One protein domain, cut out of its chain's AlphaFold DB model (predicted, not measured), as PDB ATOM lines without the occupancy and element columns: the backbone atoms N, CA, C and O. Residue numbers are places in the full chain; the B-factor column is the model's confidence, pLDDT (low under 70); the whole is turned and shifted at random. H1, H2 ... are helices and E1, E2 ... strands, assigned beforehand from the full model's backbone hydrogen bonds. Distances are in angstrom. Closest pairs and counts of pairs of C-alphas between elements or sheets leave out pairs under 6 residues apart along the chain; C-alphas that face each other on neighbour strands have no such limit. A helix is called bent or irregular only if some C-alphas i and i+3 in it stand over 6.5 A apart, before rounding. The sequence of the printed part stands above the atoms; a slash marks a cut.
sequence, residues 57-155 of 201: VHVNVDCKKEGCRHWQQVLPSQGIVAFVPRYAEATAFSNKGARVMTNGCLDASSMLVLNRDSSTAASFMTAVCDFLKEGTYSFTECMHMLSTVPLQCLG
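This is residues 57 to 155 of the 201 residues of the protein "Amidohydro_3 domain-containing protein" of Megasphaera sp. UPII 135-E (UniProt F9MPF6). A short pair of parallel strands, E1 and E2, lies in the middle of a helical frame: H3 and H4 make a V closed at residues 135 to 138, with the strands towards its open end, and H1 carries on the H3 side beyond the start of H3. The little helix H2 sits by E1 between the arms of the V, and a long loop, residues 86 to 112, runs round the open end before it comes back to H2. The printed part has 99 residues, with four named helices and two named strands in the order E1, H1, E2, H2, H3, H4; the class is mostly helix, and the sheet E1, E2 is parallel. It is compact, with a radius of gyration of the C-alphas of 12.8 A, and spans 38 by 26 by 21 A.

Begin at the first printed residue with strand E1, residues 57 to 61, and set beside it E2, residues 80 to 85: they are parallel neighbours, with 32 degrees between their directions. Look there for N 84 and O 58, 2.8 A apart, and N 61 and O 84, 3.0 A apart, both within hydrogen-bond range. Between them in the chain comes H1, residues 67 to 78, and E1, H1, E2 form a strand-helix-strand unit, two parallel neighbour strands joined through a helix, with a right-handed crossover. The closest C-alphas of H1 and E2 are those of Leu 75 and Val 81, 7.4 A apart. After E2, residues 99 to 100 form a short parallel pairing with its residues 82 to 83. Go on to H2, residues 113 to 116, where the C-alpha of Asn 115 is 4.7 A from that of His 58, the closest pair of H2 and E1. Next comes H3, residues 121 to 134, which touches H2, closest at the C-alphas of Leu 114 and Ala 127, 6.9 A apart. With residues 121 to 125 alone H3 touches residues 74 to 78 of H1, closest at the C-alphas of Gln 78 and Met 125, 5.1 A apart. H1 and H3 run the same way at a shallow tilt of 33 degrees, only just short of steep. Last is H4, residues 139 to 153, close but not clearly touching H3; the closest C-alphas are those of Leu 132 and Phe 139, 6.9 A apart. These two run opposite ways at a steep tilt of 45 degrees. The closest C-alphas of H4 and E1 are those of Ser 147 and Val 57, 5.6 A apart, while H4 and H1 are apart. Pairs of O i and N i+4 within hydrogen-bond range number 4 of 8 in H1, 8 of 10 in H3 and 9 of 11 in H4; H2 is too short for such a pair.

Find C-alpha 57 at (-13.034, 47.279, -44.087), where E1 begins; it runs 10.2 A to C-alpha 61. From C-alpha 67 at (-29.791, 42.838, -48.619) H1 runs 17.3 A to C-alpha 78, and E2 then covers 13.0 A from C-alpha 80 to C-alpha 85. H2 has four residues and spans 5.4 A. H3 is 19.4 A long and irregular, with C-alphas 122 and 125 8.6 A apart. H1 and H4 are only just irregular: C-alphas 73 and 76 are 6.6 A apart, and C-alphas 146 and 149 are 6.7 A apart. H4, 20.8 A long, ends at C-alpha 153, (-5.745, 46.526, -52.172).

The two C-alphas farthest apart are those of Thr 91 and Gly 135, 38.1 A. The printed part has no cut. Its one long link, E2 to H2, has 27 residues; the other links are tight. The mean pLDDT of the printed part is 87.5, and it is under 70 at residues 65 to 66, 88 to 95 and 103 to 106.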
ATOM      1  N   VAL A  57     -12.461  47.672 -42.794       97.25
ATOM      2  CA  VAL A  57     -13.034  47.279 -44.087       97.25
ATOM      3  C   VAL A  57     -13.212  45.773 -44.194       97.25
ATOM      4  O   VAL A  57     -12.269  45.019 -43.992       97.25
ATOM      5  N   HIS A  58     -14.400  45.325 -44.592       95.44
ATOM      6  CA  HIS A  58     -14.686  43.903 -44.806       95.44
ATOM      7  C   HIS A  58     -14.918  43.606 -46.292       95.44
ATOM      8  O   HIS A  58     -15.807  44.180 -46.907       95.44
ATOM      9  N   VAL A  59     -14.172  42.692 -46.909       92.44
ATOM     10  CA  VAL A  59     -14.149  42.543 -48.379       92.44
ATOM     11  C   VAL A  59     -15.013  41.403 -48.935       92.44
ATOM     12  O   VAL A  59     -14.964  41.117 -50.128       92.44
ATOM     13  N   ASN A  60     -15.783  40.717 -48.089       90.94
ATOM     14  CA  ASN A  60     -16.589  39.574 -48.527       90.94
ATOM     15  C   ASN A  60     -17.920  39.440 -47.767       90.94
ATOM     16  O   ASN A  60     -18.182  38.420 -47.137       90.94
ATOM     17  N   VAL A  61     -18.759  40.478 -47.762       91.38
ATOM     18  CA  VAL A  61     -20.047  40.449 -47.032       91.38
ATOM     19  C   VAL A  61     -21.128  39.737 -47.848       91.38
ATOM     20  O   VAL A  61     -21.333  40.048 -49.025       91.38
ATOM     21  N   ASP A  62     -21.861  38.802 -47.234       89.38
ATOM     22  CA  ASP A  62     -22.992  38.134 -47.889       89.38
ATOM     23  C   ASP A  62     -24.284  38.960 -47.781       89.38
ATOM     24  O   ASP A  62     -25.075  38.845 -46.845       89.38
ATOM     25  N   CYS A  63     -24.520  39.791 -48.794       84.56
ATOM     26  CA  CYS A  63     -25.734  40.590 -48.891       84.56
ATOM     27  C   CYS A  63     -26.981  39.827 -49.374       84.56
ATOM     28  O   CYS A  63     -28.035  40.453 -49.457       84.56
ATOM     29  N   LYS A  64     -26.924  38.536 -49.744       78.06
ATOM     30  CA  LYS A  64     -28.083  37.880 -50.388       78.06
ATOM     31  C   LYS A  64     -29.290  37.740 -49.464       78.06
ATOM     32  O   LYS A  64     -30.413  37.972 -49.897       78.06
ATOM     33  N   LYS A  65     -29.063  37.339 -48.211       64.06
ATOM     34  CA  LYS A  65     -30.139  36.980 -47.274       64.06
ATOM     35  C   LYS A  65     -30.883  38.201 -46.722       64.06
ATOM     36  O   LYS A  65     -32.095  38.153 -46.562       64.06
ATOM     37  N   GLU A  66     -30.155  39.280 -46.446       68.00
ATOM     38  CA  GLU A  66     -30.663  40.455 -45.716       68.00
ATOM     39  C   GLU A  66     -30.623  41.746 -46.556       68.00
ATOM     40  O   GLU A  66     -31.141  42.787 -46.151       68.00
ATOM     41  N   GLY A  67     -30.040  41.685 -47.760       80.25
ATOM     42  CA  GLY A  67     -29.791  42.838 -48.619       80.25
ATOM     43  C   GLY A  67     -28.624  43.695 -48.121       80.25
ATOM     44  O   GLY A  67     -28.353  43.792 -46.926       80.25
ATOM     45  N   CYS A  68     -27.931  44.391 -49.027       85.88
ATOM     46  CA  CYS A  68     -26.824  45.252 -48.597       85.88
ATOM     47  C   CYS A  68     -27.283  46.423 -47.722       85.88
ATOM     48  O   CYS A  68     -26.515  46.864 -46.879       85.88
ATOM     49  N   ARG A  69     -28.533  46.892 -47.847       86.94
ATOM     50  CA  ARG A  69     -29.060  47.965 -46.989       86.94
ATOM     51  C   ARG A  69     -29.031  47.596 -45.502       86.94
ATOM     52  O   ARG A  69     -28.701  48.456 -44.692       86.94
ATOM     53  N   HIS A  70     -29.361  46.351 -45.157       88.38
ATOM     54  CA  HIS A  70     -29.278  45.864 -43.781       88.38
ATOM     55  C   HIS A  70     -27.837  45.953 -43.268       88.38
ATOM     56  O   HIS A  70     -27.565  46.601 -42.260       88.38
ATOM     57  N   TRP A  71     -26.892  45.405 -44.035       90.94
ATOM     58  CA  TRP A  71     -25.474  45.436 -43.689       90.94
ATOM     59  C   TRP A  71     -24.903  46.851 -43.598       90.94
ATOM     60  O   TRP A  71     -24.165  47.145 -42.665       90.94
ATOM     61  N   GLN A  72     -25.301  47.774 -44.480       91.56
ATOM     62  CA  GLN A  72     -24.910  49.182 -44.356       91.56
ATOM     63  C   GLN A  72     -25.288  49.770 -42.984       91.56
ATOM     64  O   GLN A  72     -24.552  50.603 -42.464       91.56
ATOM     65  N   GLN A  73     -26.399  49.342 -42.382       90.12
ATOM     66  CA  GLN A  73     -26.863  49.840 -41.082       90.12
ATOM     67  C   GLN A  73     -26.204  49.129 -39.897       90.12
ATOM     68  O   GLN A  73     -25.927  49.770 -38.888       90.12
ATOM     69  N   VAL A  74     -25.940  47.826 -40.011       91.56
ATOM     70  CA  VAL A  74     -25.430  47.010 -38.896       91.56
ATOM     71  C   VAL A  74     -23.910  47.068 -38.773       91.56
ATOM     72  O   VAL A  74     -23.389  47.188 -37.666       91.56
ATOM     73  N   LEU A  75     -23.184  47.029 -39.890       95.62
ATOM     74  CA  LEU A  75     -21.719  46.958 -39.914       95.62
ATOM     75  C   LEU A  75     -20.996  48.111 -39.193       95.62
ATOM     76  O   LEU A  75     -19.974  47.842 -38.559       95.62
ATOM     77  N   PRO A  76     -21.507  49.358 -39.180       96.88
ATOM     78  CA  PRO A  76     -20.918  50.414 -38.368       96.88
ATOM     79  C   PRO A  76     -20.838  50.081 -36.874       96.88
ATOM     80  O   PRO A  76     -19.862  50.468 -36.240       96.88
ATOM     81  N   SER A  77     -21.784  49.315 -36.313       95.75
ATOM     82  CA  SER A  77     -21.701  48.852 -34.913       95.75
ATOM     83  C   SER A  77     -20.528  47.900 -34.655       95.75
ATOM     84  O   SER A  77     -20.081  47.753 -33.523       95.75
ATOM     85  N   GLN A  78     -20.009  47.281 -35.717       97.38
ATOM     86  CA  GLN A  78     -18.876  46.358 -35.697       97.38
ATOM     87  C   GLN A  78     -17.557  47.043 -36.097       97.38
ATOM     88  O   GLN A  78     -16.558  46.366 -36.320       97.38
ATOM     89  N   GLY A  79     -17.555  48.375 -36.233       97.44
ATOM     90  CA  GLY A  79     -16.380  49.170 -36.609       97.44
ATOM     91  C   GLY A  79     -16.091  49.191 -38.113       97.44
ATOM     92  O   GLY A  79     -15.070  49.718 -38.555       97.44
ATOM     93  N   ILE A  80     -16.986  48.634 -38.928       97.94
ATOM     94  CA  ILE A  80     -16.800  48.570 -40.375       97.94
ATOM     95  C   ILE A  80     -17.355  49.845 -41.023       97.94
ATOM     96  O   ILE A  80     -18.555  50.127 -40.969       97.94
ATOM     97  N   VAL A  81     -16.474  50.605 -41.680       97.44
ATOM     98  CA  VAL A  81     -16.818  51.838 -42.414       97.44
ATOM     99  C   VAL A  81     -17.091  51.589 -43.891       97.44
ATOM    100  O   VAL A  81     -17.788  52.369 -44.543       97.44
ATOM    101  N   ALA A  82     -16.556  50.501 -44.440       95.25
ATOM    102  CA  ALA A  82     -16.777  50.120 -45.823       95.25
ATOM    103  C   ALA A  82     -16.726  48.608 -46.004       95.25
ATOM    104  O   ALA A  82     -16.044  47.901 -45.265       95.25
ATOM    105  N   PHE A  83     -17.425  48.107 -47.015       94.06
ATOM    106  CA  PHE A  83     -17.382  46.696 -47.334       94.06
ATOM    107  C   PHE A  83     -17.550  46.403 -48.819       94.06
ATOM    108  O   PHE A  83     -18.179  47.166 -49.549       94.06
ATOM    109  N   VAL A  84     -17.016  45.261 -49.244       91.44
ATOM    110  CA  VAL A  84     -17.227  44.701 -50.582       91.44
ATOM    111  C   VAL A  84     -18.232  43.551 -50.472       91.44
ATOM    112  O   VAL A  84     -18.012  42.607 -49.701       91.44
ATOM    113  N   PRO A  85     -19.362  43.616 -51.192       89.75
ATOM    114  CA  PRO A  85     -20.291  42.500 -51.284       89.75
ATOM    115  C   PRO A  85     -19.644  41.303 -51.984       89.75
ATOM    116  O   PRO A  85     -18.950  41.459 -52.985       89.75
ATOM    117  N   ARG A  86     -19.956  40.088 -51.528       85.06
ATOM    118  CA  ARG A  86     -19.527  38.836 -52.175       85.06
ATOM    119  C   ARG A  86     -19.973  38.734 -53.643       85.06
ATOM    120  O   ARG A  86     -19.328  38.056 -54.438       85.06
ATOM    121  N   TYR A  87     -21.091  39.368 -53.998       79.19
ATOM    122  CA  TYR A  87     -21.696  39.299 -55.329       79.19
ATOM    123  C   TYR A  87     -21.808  40.705 -55.933       79.19
ATOM    124  O   TYR A  87     -22.386  41.596 -55.312       79.19
ATOM    125  N   ALA A  88     -21.280  40.887 -57.149       62.72
ATOM    126  CA  ALA A  88     -21.123  42.186 -57.816       62.72
ATOM    127  C   ALA A  88     -22.442  42.927 -58.117       62.72
ATOM    128  O   ALA A  88     -22.441  44.141 -58.289       62.72
ATOM    129  N   GLU A  89     -23.572  42.218 -58.144       60.28
ATOM    130  CA  GLU A  89     -24.900  42.775 -58.461       60.28
ATOM    131  C   GLU A  89     -25.564  43.508 -57.282       60.28
ATOM    132  O   GLU A  89     -26.714  43.937 -57.350       60.28
ATOM    133  N   ALA A  90     -24.847  43.657 -56.171       57.50
ATOM    134  CA  ALA A  90     -25.303  44.368 -54.992       57.50
ATOM    135  C   ALA A  90     -25.423  45.888 -55.234       57.50
ATOM    136  O   ALA A  90     -24.508  46.664 -54.968       57.50
ATOM    137  N   THR A  91     -26.589  46.333 -55.695       55.28
ATOM    138  CA  THR A  91     -26.925  47.753 -55.863       55.28
ATOM    139  C   THR A  91     -27.478  48.338 -54.562       55.28
ATOM    140  O   THR A  91     -28.688  48.342 -54.333       55.28
ATOM    141  N   ALA A  92     -26.614  48.846 -53.684       56.72
ATOM    142  CA  ALA A  92     -27.056  49.690 -52.575       56.72
ATOM    143  C   ALA A  92     -26.157  50.926 -52.448       56.72
ATOM    144  O   ALA A  92     -24.987  50.826 -52.100       56.72
ATOM    145  N   PHE A  93     -26.734  52.097 -52.727       59.75
ATOM    146  CA  PHE A  93     -26.084  53.412 -52.645       59.75
ATOM    147  C   PHE A  93     -26.737  54.276 -51.555       59.75
ATOM    148  O   PHE A  93     -26.966  55.468 -51.744       59.75
ATOM    149  N   SER A  94     -27.127  53.681 -50.420       60.31
ATOM    150  CA  SER A  94     -27.581  54.494 -49.286       60.31
ATOM    151  C   SER A  94     -26.425  55.371 -48.808       60.31
ATOM    152  O   SER A  94     -25.364  54.846 -48.481       60.31
ATOM    153  N   ASN A  95     -26.663  56.680 -48.685       60.31
ATOM    154  CA  ASN A  95     -25.727  57.624 -48.059       60.31
ATOM    155  C   ASN A  95     -25.711  57.517 -46.521       60.31
ATOM    156  O   ASN A  95     -25.028  58.285 -45.854       60.31
ATOM    157  N   LYS A  96     -26.505  56.608 -45.939       72.62
ATOM    158  CA  LYS A  96     -26.565  56.364 -44.495       72.62
ATOM    159  C   LYS A  96     -26.066  54.951 -44.204       72.62
ATOM    160  O   LYS A  96     -26.736  53.992 -44.599       72.62
ATOM    161  N   GLY A  97     -24.922  54.847 -43.525       89.44
ATOM    162  CA  GLY A  97     -24.306  53.586 -43.105       89.44
ATOM    163  C   GLY A  97     -22.935  53.316 -43.731       89.44
ATOM    164  O   GLY A  97     -22.341  54.198 -44.349       89.44
ATOM    165  N   ALA A  98     -22.441  52.085 -43.570       93.50
ATOM    166  CA  ALA A  98     -21.189  51.625 -44.164       93.50
ATOM    167  C   ALA A  98     -21.209  51.752 -45.697       93.50
ATOM    168  O   ALA A  98     -22.230  51.526 -46.356       93.50
ATOM    169  N   ARG A  99     -20.063  52.118 -46.276       92.56
ATOM    170  CA  ARG A  99     -19.910  52.335 -47.717       92.56
ATOM    171  C   ARG A  99     -19.817  51.005 -48.462       92.56
ATOM    172  O   ARG A  99     -18.964  50.183 -48.142       92.56
ATOM    173  N   VAL A 100     -20.635  50.822 -49.494       90.31
ATOM    174  CA  VAL A 100     -20.504  49.683 -50.413       90.31
ATOM    175  C   VAL A 100     -19.409  49.995 -51.432       90.31
ATOM    176  O   VAL A 100     -19.453  51.028 -52.097       90.31
ATOM    177  N   MET A 101     -18.419  49.115 -51.547       87.88
ATOM    178  CA  MET A 101     -17.329  49.200 -52.515       87.88
ATOM    179  C   MET A 101     -17.495  48.099 -53.562       87.88
ATOM    180  O   MET A 101     -17.651  46.932 -53.219       87.88
ATOM    181  N   THR A 102     -17.463  48.473 -54.840       76.44
ATOM    182  CA  THR A 102     -17.647  47.552 -55.976       76.44
ATOM    183  C   THR A 102     -16.365  47.312 -56.772       76.44
ATOM    184  O   THR A 102     -16.371  46.539 -57.728       76.44
ATOM    185  N   ASN A 103     -15.255  47.943 -56.382       67.62
ATOM    186  CA  ASN A 103     -13.955  47.685 -56.993       67.62
ATOM    187  C   ASN A 103     -13.518  46.248 -56.693       67.62
ATOM    188  O   ASN A 103     -13.604  45.788 -55.552       67.62
ATOM    189  N   GLY A 104     -13.005  45.556 -57.711       66.56
ATOM    190  CA  GLY A 104     -12.317  44.288 -57.510       66.56
ATOM    191  C   GLY A 104     -11.066  44.496 -56.657       66.56
ATOM    192  O   GLY A 104     -10.303  45.433 -56.884       66.56
ATOM    193  N   CYS A 105     -10.871  43.626 -55.670       68.06
ATOM    194  CA  CYS A 105      -9.653  43.604 -54.873       68.06
ATOM    195  C   CYS A 105      -8.441  43.266 -55.761       68.06
ATOM    196  O   CYS A 105      -8.451  42.252 -56.456       68.06
ATOM    197  N   LEU A 106      -7.411  44.113 -55.728       64.81
ATOM    198  CA  LEU A 106      -6.166  43.982 -56.489       64.81
ATOM    199  C   LEU A 106      -5.268  42.862 -55.939       64.81
ATOM    200  O   LEU A 106      -4.578  42.209 -56.715       64.81
ATOM    201  N   ASP A 107      -5.295  42.633 -54.621       75.81
ATOM    202  CA  ASP A 107      -4.581  41.543 -53.942       75.81
ATOM    203  C   ASP A 107      -5.241  41.192 -52.594       75.81
ATOM    204  O   ASP A 107      -5.112  41.912 -51.607       75.81
ATOM    205  N   ALA A 108      -5.945  40.059 -52.526       72.88
ATOM    206  CA  ALA A 108      -6.597  39.593 -51.297       72.88
ATOM    207  C   ALA A 108      -5.703  38.699 -50.413       72.88
ATOM    208  O   ALA A 108      -6.138  38.272 -49.339       72.88
ATOM    209  N   SER A 109      -4.490  38.351 -50.864       79.12
ATOM    210  CA  SER A 109      -3.589  37.447 -50.135       79.12
ATOM    211  C   SER A 109      -2.927  38.126 -48.934       79.12
ATOM    212  O   SER A 109      -2.703  37.477 -47.917       79.12
ATOM    213  N   SER A 110      -2.731  39.442 -49.020       82.69
ATOM    214  CA  SER A 110      -2.167  40.280 -47.958       82.69
ATOM    215  C   SER A 110      -3.162  40.634 -46.836       82.69
ATOM    216  O   SER A 110      -2.781  41.257 -45.850       82.69
ATOM    217  N   MET A 111      -4.444  40.270 -46.971       89.31
ATOM    218  CA  MET A 111      -5.487  40.608 -45.993       89.31
ATOM    219  C   MET A 111      -5.621  39.557 -44.897       89.31
ATOM    220  O   MET A 111      -5.540  38.357 -45.166       89.31
ATOM    221  N   LEU A 112      -5.961  39.997 -43.682       91.75
ATOM    222  CA  LEU A 112      -6.328  39.072 -42.615       91.75
ATOM    223  C   LEU A 112      -7.548  38.249 -43.017       91.75
ATOM    224  O   LEU A 112      -8.487  38.751 -43.642       91.75
ATOM    225  N   VAL A 113      -7.560  36.987 -42.588       92.44
ATOM    226  CA  VAL A 113      -8.673  36.056 -42.823       92.44
ATOM    227  C   VAL A 113      -9.994  36.663 -42.361       92.44
ATOM    228  O   VAL A 113     -10.987  36.593 -43.082       92.44
ATOM    229  N   LEU A 114      -9.985  37.349 -41.219       93.19
ATOM    230  CA  LEU A 114     -11.178  37.958 -40.651       93.19
ATOM    231  C   LEU A 114     -11.792  39.058 -41.538       93.19
ATOM    232  O   LEU A 114     -13.006  39.203 -41.512       93.19
ATOM    233  N   ASN A 115     -11.023  39.753 -42.392       92.88
ATOM    234  CA  ASN A 115     -11.554  40.729 -43.361       92.88
ATOM    235  C   ASN A 115     -12.260  40.080 -44.564       92.88
ATOM    236  O   ASN A 115     -12.992  40.763 -45.281       92.88
ATOM    237  N   ARG A 116     -12.003  38.798 -44.840       91.38
ATOM    238  CA  ARG A 116     -12.423  38.099 -46.072       91.38
ATOM    239  C   ARG A 116     -13.286  36.867 -45.823       91.38
ATOM    240  O   ARG A 116     -13.856  36.336 -46.774       91.38
ATOM    241  N   ASP A 117     -13.394  36.396 -44.591       92.31
ATOM    242  CA  ASP A 117     -14.350  35.362 -44.222       92.31
ATOM    243  C   ASP A 117     -15.728  35.998 -44.018       92.31
ATOM    244  O   ASP A 117     -15.948  36.746 -43.080       92.31
ATOM    245  N   SER A 118     -16.689  35.689 -44.889       89.69
ATOM    246  CA  SER A 118     -18.029  36.279 -44.803       89.69
ATOM    247  C   SER A 118     -18.759  36.011 -43.489       89.69
ATOM    248  O   SER A 118     -19.721  36.714 -43.192       89.69
ATOM    249  N   SER A 119     -18.367  34.971 -42.747       91.50
ATOM    250  CA  SER A 119     -19.001  34.623 -41.477       91.50
ATOM    251  C   SER A 119     -18.665  35.603 -40.348       91.50
ATOM    252  O   SER A 119     -19.424  35.692 -39.387       91.50
ATOM    253  N   THR A 120     -17.587  36.386 -40.472       94.31
ATOM    254  CA  THR A 120     -17.146  37.311 -39.417       94.31
ATOM    255  C   THR A 120     -17.874  38.651 -39.455       94.31
ATOM    256  O   THR A 120     -17.911  39.333 -38.438       94.31
ATOM    257  N   ALA A 121     -18.482  39.036 -40.582       91.94
ATOM    258  CA  ALA A 121     -19.047  40.375 -40.782       91.94
ATOM    259  C   ALA A 121     -20.050  40.805 -39.687       91.94
ATOM    260  O   ALA A 121     -20.028  41.956 -39.253       91.94
ATOM    261  N   ALA A 122     -20.901  39.888 -39.210       91.56
ATOM    262  CA  ALA A 122     -21.906  40.166 -38.171       91.56
ATOM    263  C   ALA A 122     -21.314  40.401 -36.774       91.56
ATOM    264  O   ALA A 122     -21.930  41.071 -35.951       91.56
ATOM    265  N   SER A 123     -20.145  39.825 -36.502       94.88
ATOM    266  CA  SER A 123     -19.497  39.792 -35.188       94.88
ATOM    267  C   SER A 123     -18.028  40.194 -35.302       94.88
ATOM    268  O   SER A 123     -17.152  39.621 -34.651       94.88
ATOM    269  N   PHE A 124     -17.744  41.146 -36.192       97.19
ATOM    270  CA  PHE A 124     -16.382  41.469 -36.595       97.19
ATOM    271  C   PHE A 124     -15.571  42.024 -35.424       97.19
ATOM    272  O   PHE A 124     -14.419  41.643 -35.250       97.19
ATOM    273  N   MET A 125     -16.191  42.829 -34.554       96.25
ATOM    274  CA  MET A 125     -15.552  43.322 -33.331       96.25
ATOM    275  C   MET A 125     -15.121  42.171 -32.411       96.25
ATOM    276  O   MET A 125     -14.008  42.171 -31.890       96.25
ATOM    277  N   THR A 126     -15.970  41.154 -32.241       95.88
ATOM    278  CA  THR A 126     -15.622  39.957 -31.463       95.88
ATOM    279  C   THR A 126     -14.427  39.236 -32.082       95.88
ATOM    280  O   THR A 126     -13.466  38.951 -31.371       95.88
ATOM    281  N   ALA A 127     -14.437  39.034 -33.403       96.81
ATOM    282  CA  ALA A 127     -13.327  38.406 -34.116       96.81
ATOM    283  C   ALA A 127     -12.015  39.201 -33.973       96.81
ATOM    284  O   ALA A 127     -10.965  38.606 -33.750       96.81
ATOM    285  N   VAL A 128     -12.065  40.538 -34.039       96.81
ATOM    286  CA  VAL A 128     -10.900  41.412 -33.813       96.81
ATOM    287  C   VAL A 128     -10.373  41.276 -32.384       96.81
ATOM    288  O   VAL A 128      -9.167  41.147 -32.188       96.81
ATOM    289  N   CYS A 129     -11.253  41.277 -31.380       95.38
ATOM    290  CA  CYS A 129     -10.859  41.086 -29.984       95.38
ATOM    291  C   CYS A 129     -10.184  39.735 -29.755       95.38
ATOM    292  O   CYS A 129      -9.172  39.671 -29.062       95.38
ATOM    293  N   ASP A 130     -10.733  38.660 -30.313       94.88
ATOM    294  CA  ASP A 130     -10.162  37.325 -30.155       94.88
ATOM    295  C   ASP A 130      -8.818  37.214 -30.883       94.88
ATOM    296  O   ASP A 130      -7.839  36.765 -30.290       94.88
ATOM    297  N   PHE A 131      -8.719  37.775 -32.089       94.50
ATOM    298  CA  PHE A 131      -7.470  37.856 -32.842       94.50
ATOM    299  C   PHE A 131      -6.370  38.645 -32.109       94.50
ATOM    300  O   PHE A 131      -5.203  38.256 -32.113       94.50
ATOM    301  N   LEU A 132      -6.721  39.739 -31.425       95.31
ATOM    302  CA  LEU A 132      -5.775  40.495 -30.596       95.31
ATOM    303  C   LEU A 132      -5.318  39.704 -29.358       95.31
ATOM    304  O   LEU A 132      -4.154  39.809 -28.974       95.31
ATOM    305  N   LYS A 133      -6.199  38.900 -28.744       94.38
ATOM    306  CA  LYS A 133      -5.849  38.048 -27.588       94.38
ATOM    307  C   LYS A 133      -4.882  36.925 -27.954       94.38
ATOM    308  O   LYS A 133      -4.092  36.527 -27.105       94.38
ATOM    309  N   GLU A 134      -4.930  36.425 -29.190       93.31
ATOM    310  CA  GLU A 134      -3.962  35.438 -29.691       93.31
ATOM    311  C   GLU A 134      -2.526  35.987 -29.701       93.31
ATOM    312  O   GLU A 134      -1.573  35.217 -29.616       93.31
ATOM    313  N   GLY A 135      -2.357  37.315 -29.771       90.75
ATOM    314  CA  GLY A 135      -1.063  37.979 -29.600       90.75
ATOM    315  C   GLY A 135      -0.111  37.866 -30.795       90.75
ATOM    316  O   GLY A 135       1.070  38.174 -30.655       90.75
ATOM    317  N   THR A 136      -0.604  37.449 -31.967       90.25
ATOM    318  CA  THR A 136       0.215  37.315 -33.192       90.25
ATOM    319  C   THR A 136       0.657  38.671 -33.750       90.25
ATOM    320  O   THR A 136       1.733  38.782 -34.332       90.25
ATOM    321  N   TYR A 137      -0.162  39.706 -33.557       92.19
ATOM    322  CA  TYR A 137       0.097  41.065 -34.027       92.19
ATOM    323  C   TYR A 137      -0.080  42.060 -32.888       92.19
ATOM    324  O   TYR A 137      -0.951  41.894 -32.031       92.19
ATOM    325  N   SER A 138       0.707  43.133 -32.905       95.44
ATOM    326  CA  SER A 138       0.464  44.262 -32.013       95.44
ATOM    327  C   SER A 138      -0.857  44.963 -32.354       95.44
ATOM    328  O   SER A 138      -1.390  44.853 -33.462       95.44
ATOM    329  N   PHE A 139      -1.377  45.748 -31.406       96.88
ATOM    330  CA  PHE A 139      -2.591  46.541 -31.611       96.88
ATOM    331  C   PHE A 139      -2.501  47.435 -32.858       96.88
ATOM    332  O   PHE A 139      -3.420  47.455 -33.672       96.88
ATOM    333  N   THR A 140      -1.389  48.152 -33.042       97.56
ATOM    334  CA  THR A 140      -1.220  49.093 -34.158       97.56
ATOM    335  C   THR A 140      -1.110  48.383 -35.508       97.56
ATOM    336  O   THR A 140      -1.713  48.845 -36.477       97.56
ATOM    337  N   GLU A 141      -0.408  47.248 -35.571       96.62
ATOM    338  CA  GLU A 141      -0.334  46.399 -36.768       96.62
ATOM    339  C   GLU A 141      -1.707  45.838 -37.135       96.62
ATOM    340  O   GLU A 141      -2.104  45.890 -38.298       96.62
ATOM    341  N   CYS A 142      -2.469  45.368 -36.143       96.94
ATOM    342  CA  CYS A 142      -3.829  44.888 -36.356       96.94
ATOM    343  C   CYS A 142      -4.716  45.990 -36.954       96.94
ATOM    344  O   CYS A 142      -5.282  45.805 -38.027       96.94
ATOM    345  N   MET A 143      -4.761  47.182 -36.348       97.69
ATOM    346  CA  MET A 143      -5.561  48.302 -36.869       97.69
ATOM    347  C   MET A 143      -5.161  48.711 -38.298       97.69
ATOM    348  O   MET A 143      -6.027  49.037 -39.111       97.69
ATOM    349  N   HIS A 144      -3.866  48.660 -38.624       96.50
ATOM    350  CA  HIS A 144      -3.373  48.896 -39.983       96.50
ATOM    351  C   HIS A 144      -3.882  47.834 -40.971       96.50
ATOM    352  O   HIS A 144      -4.399  48.172 -42.038       96.50
ATOM    353  N   MET A 145      -3.805  46.553 -40.606       96.19
ATOM    354  CA  MET A 145      -4.287  45.453 -41.446       96.19
ATOM    355  C   MET A 145      -5.812  45.429 -41.604       96.19
ATOM    356  O   MET A 145      -6.305  44.988 -42.637       96.19
ATOM    357  N   LEU A 146      -6.567  45.924 -40.622       97.44
ATOM    358  CA  LEU A 146      -8.030  45.998 -40.694       97.44
ATOM    359  C   LEU A 146      -8.539  47.142 -41.580       97.44
ATOM    360  O   LEU A 146      -9.696  47.111 -42.006       97.44
ATOM    361  N   SER A 147      -7.705  48.153 -41.833       97.38
ATOM    362  CA  SER A 147      -8.097  49.387 -42.515       97.38
ATOM    363  C   SER A 147      -7.247  49.662 -43.753       97.38
ATOM    364  O   SER A 147      -7.722  49.513 -44.882       97.38
ATOM    365  N   THR A 148      -5.978  50.027 -43.558       96.31
ATOM    366  CA  THR A 148      -5.083  50.479 -44.624       96.31
ATOM    367  C   THR A 148      -4.886  49.409 -45.693       96.31
ATOM    368  O   THR A 148      -5.015  49.711 -46.878       96.31
ATOM    369  N   VAL A 149      -4.623  48.160 -45.290       95.31
ATOM    370  CA  VAL A 149      -4.335  47.061 -46.227       95.31
ATOM    371  C   VAL A 149      -5.522  46.796 -47.169       95.31
ATOM    372  O   VAL A 149      -5.338  46.920 -48.381       95.31
ATOM    373  N   PRO A 150      -6.758  46.543 -46.685       94.75
ATOM    374  CA  PRO A 150      -7.932  46.425 -47.545       94.75
ATOM    375  C   PRO A 150      -8.122  47.592 -48.513       94.75
ATOM    376  O   PRO A 150      -8.416  47.380 -49.686       94.75
ATOM    377  N   LEU A 151      -7.941  48.825 -48.041       94.56
ATOM    378  CA  LEU A 151      -8.164  50.021 -48.851       94.56
ATOM    379  C   LEU A 151      -7.119  50.182 -49.954       94.56
ATOM    380  O   LEU A 151      -7.490  50.476 -51.091       94.56
ATOM    381  N   GLN A 152      -5.848  49.916 -49.654       92.38
ATOM    382  CA  GLN A 152      -4.776  49.905 -50.648       92.38
ATOM    383  C   GLN A 152      -5.003  48.815 -51.697       92.38
ATOM    384  O   GLN A 152      -4.920  49.091 -52.895       92.38
ATOM    385  N   CYS A 153      -5.381  47.610 -51.267       91.06
ATOM    386  CA  CYS A 153      -5.745  46.526 -52.172       91.06
ATOM    387  C   CYS A 153      -6.989  46.849 -53.008       91.06
ATOM    388  O   CYS A 153      -7.161  46.275 -54.070       91.06
ATOM    389  N   LEU A 154      -7.859  47.767 -52.585       90.19
ATOM    390  CA  LEU A 154      -9.000  48.247 -53.377       90.19
ATOM    391  C   LEU A 154      -8.673  49.492 -54.228       90.19
ATOM    392  O   LEU A 154      -9.546  50.003 -54.937       90.19
ATOM    393  N   GLY A 155      -7.426  49.974 -54.172       91.44
ATOM    394  CA  GLY A 155      -6.923  51.116 -54.941       91.44
ATOM    395  C   GLY A 155      -7.164  52.491 -54.307       91.44
ATOM    396  O   GLY A 155      -6.892  53.505 -54.951       91.44
TER     397      GLY A 155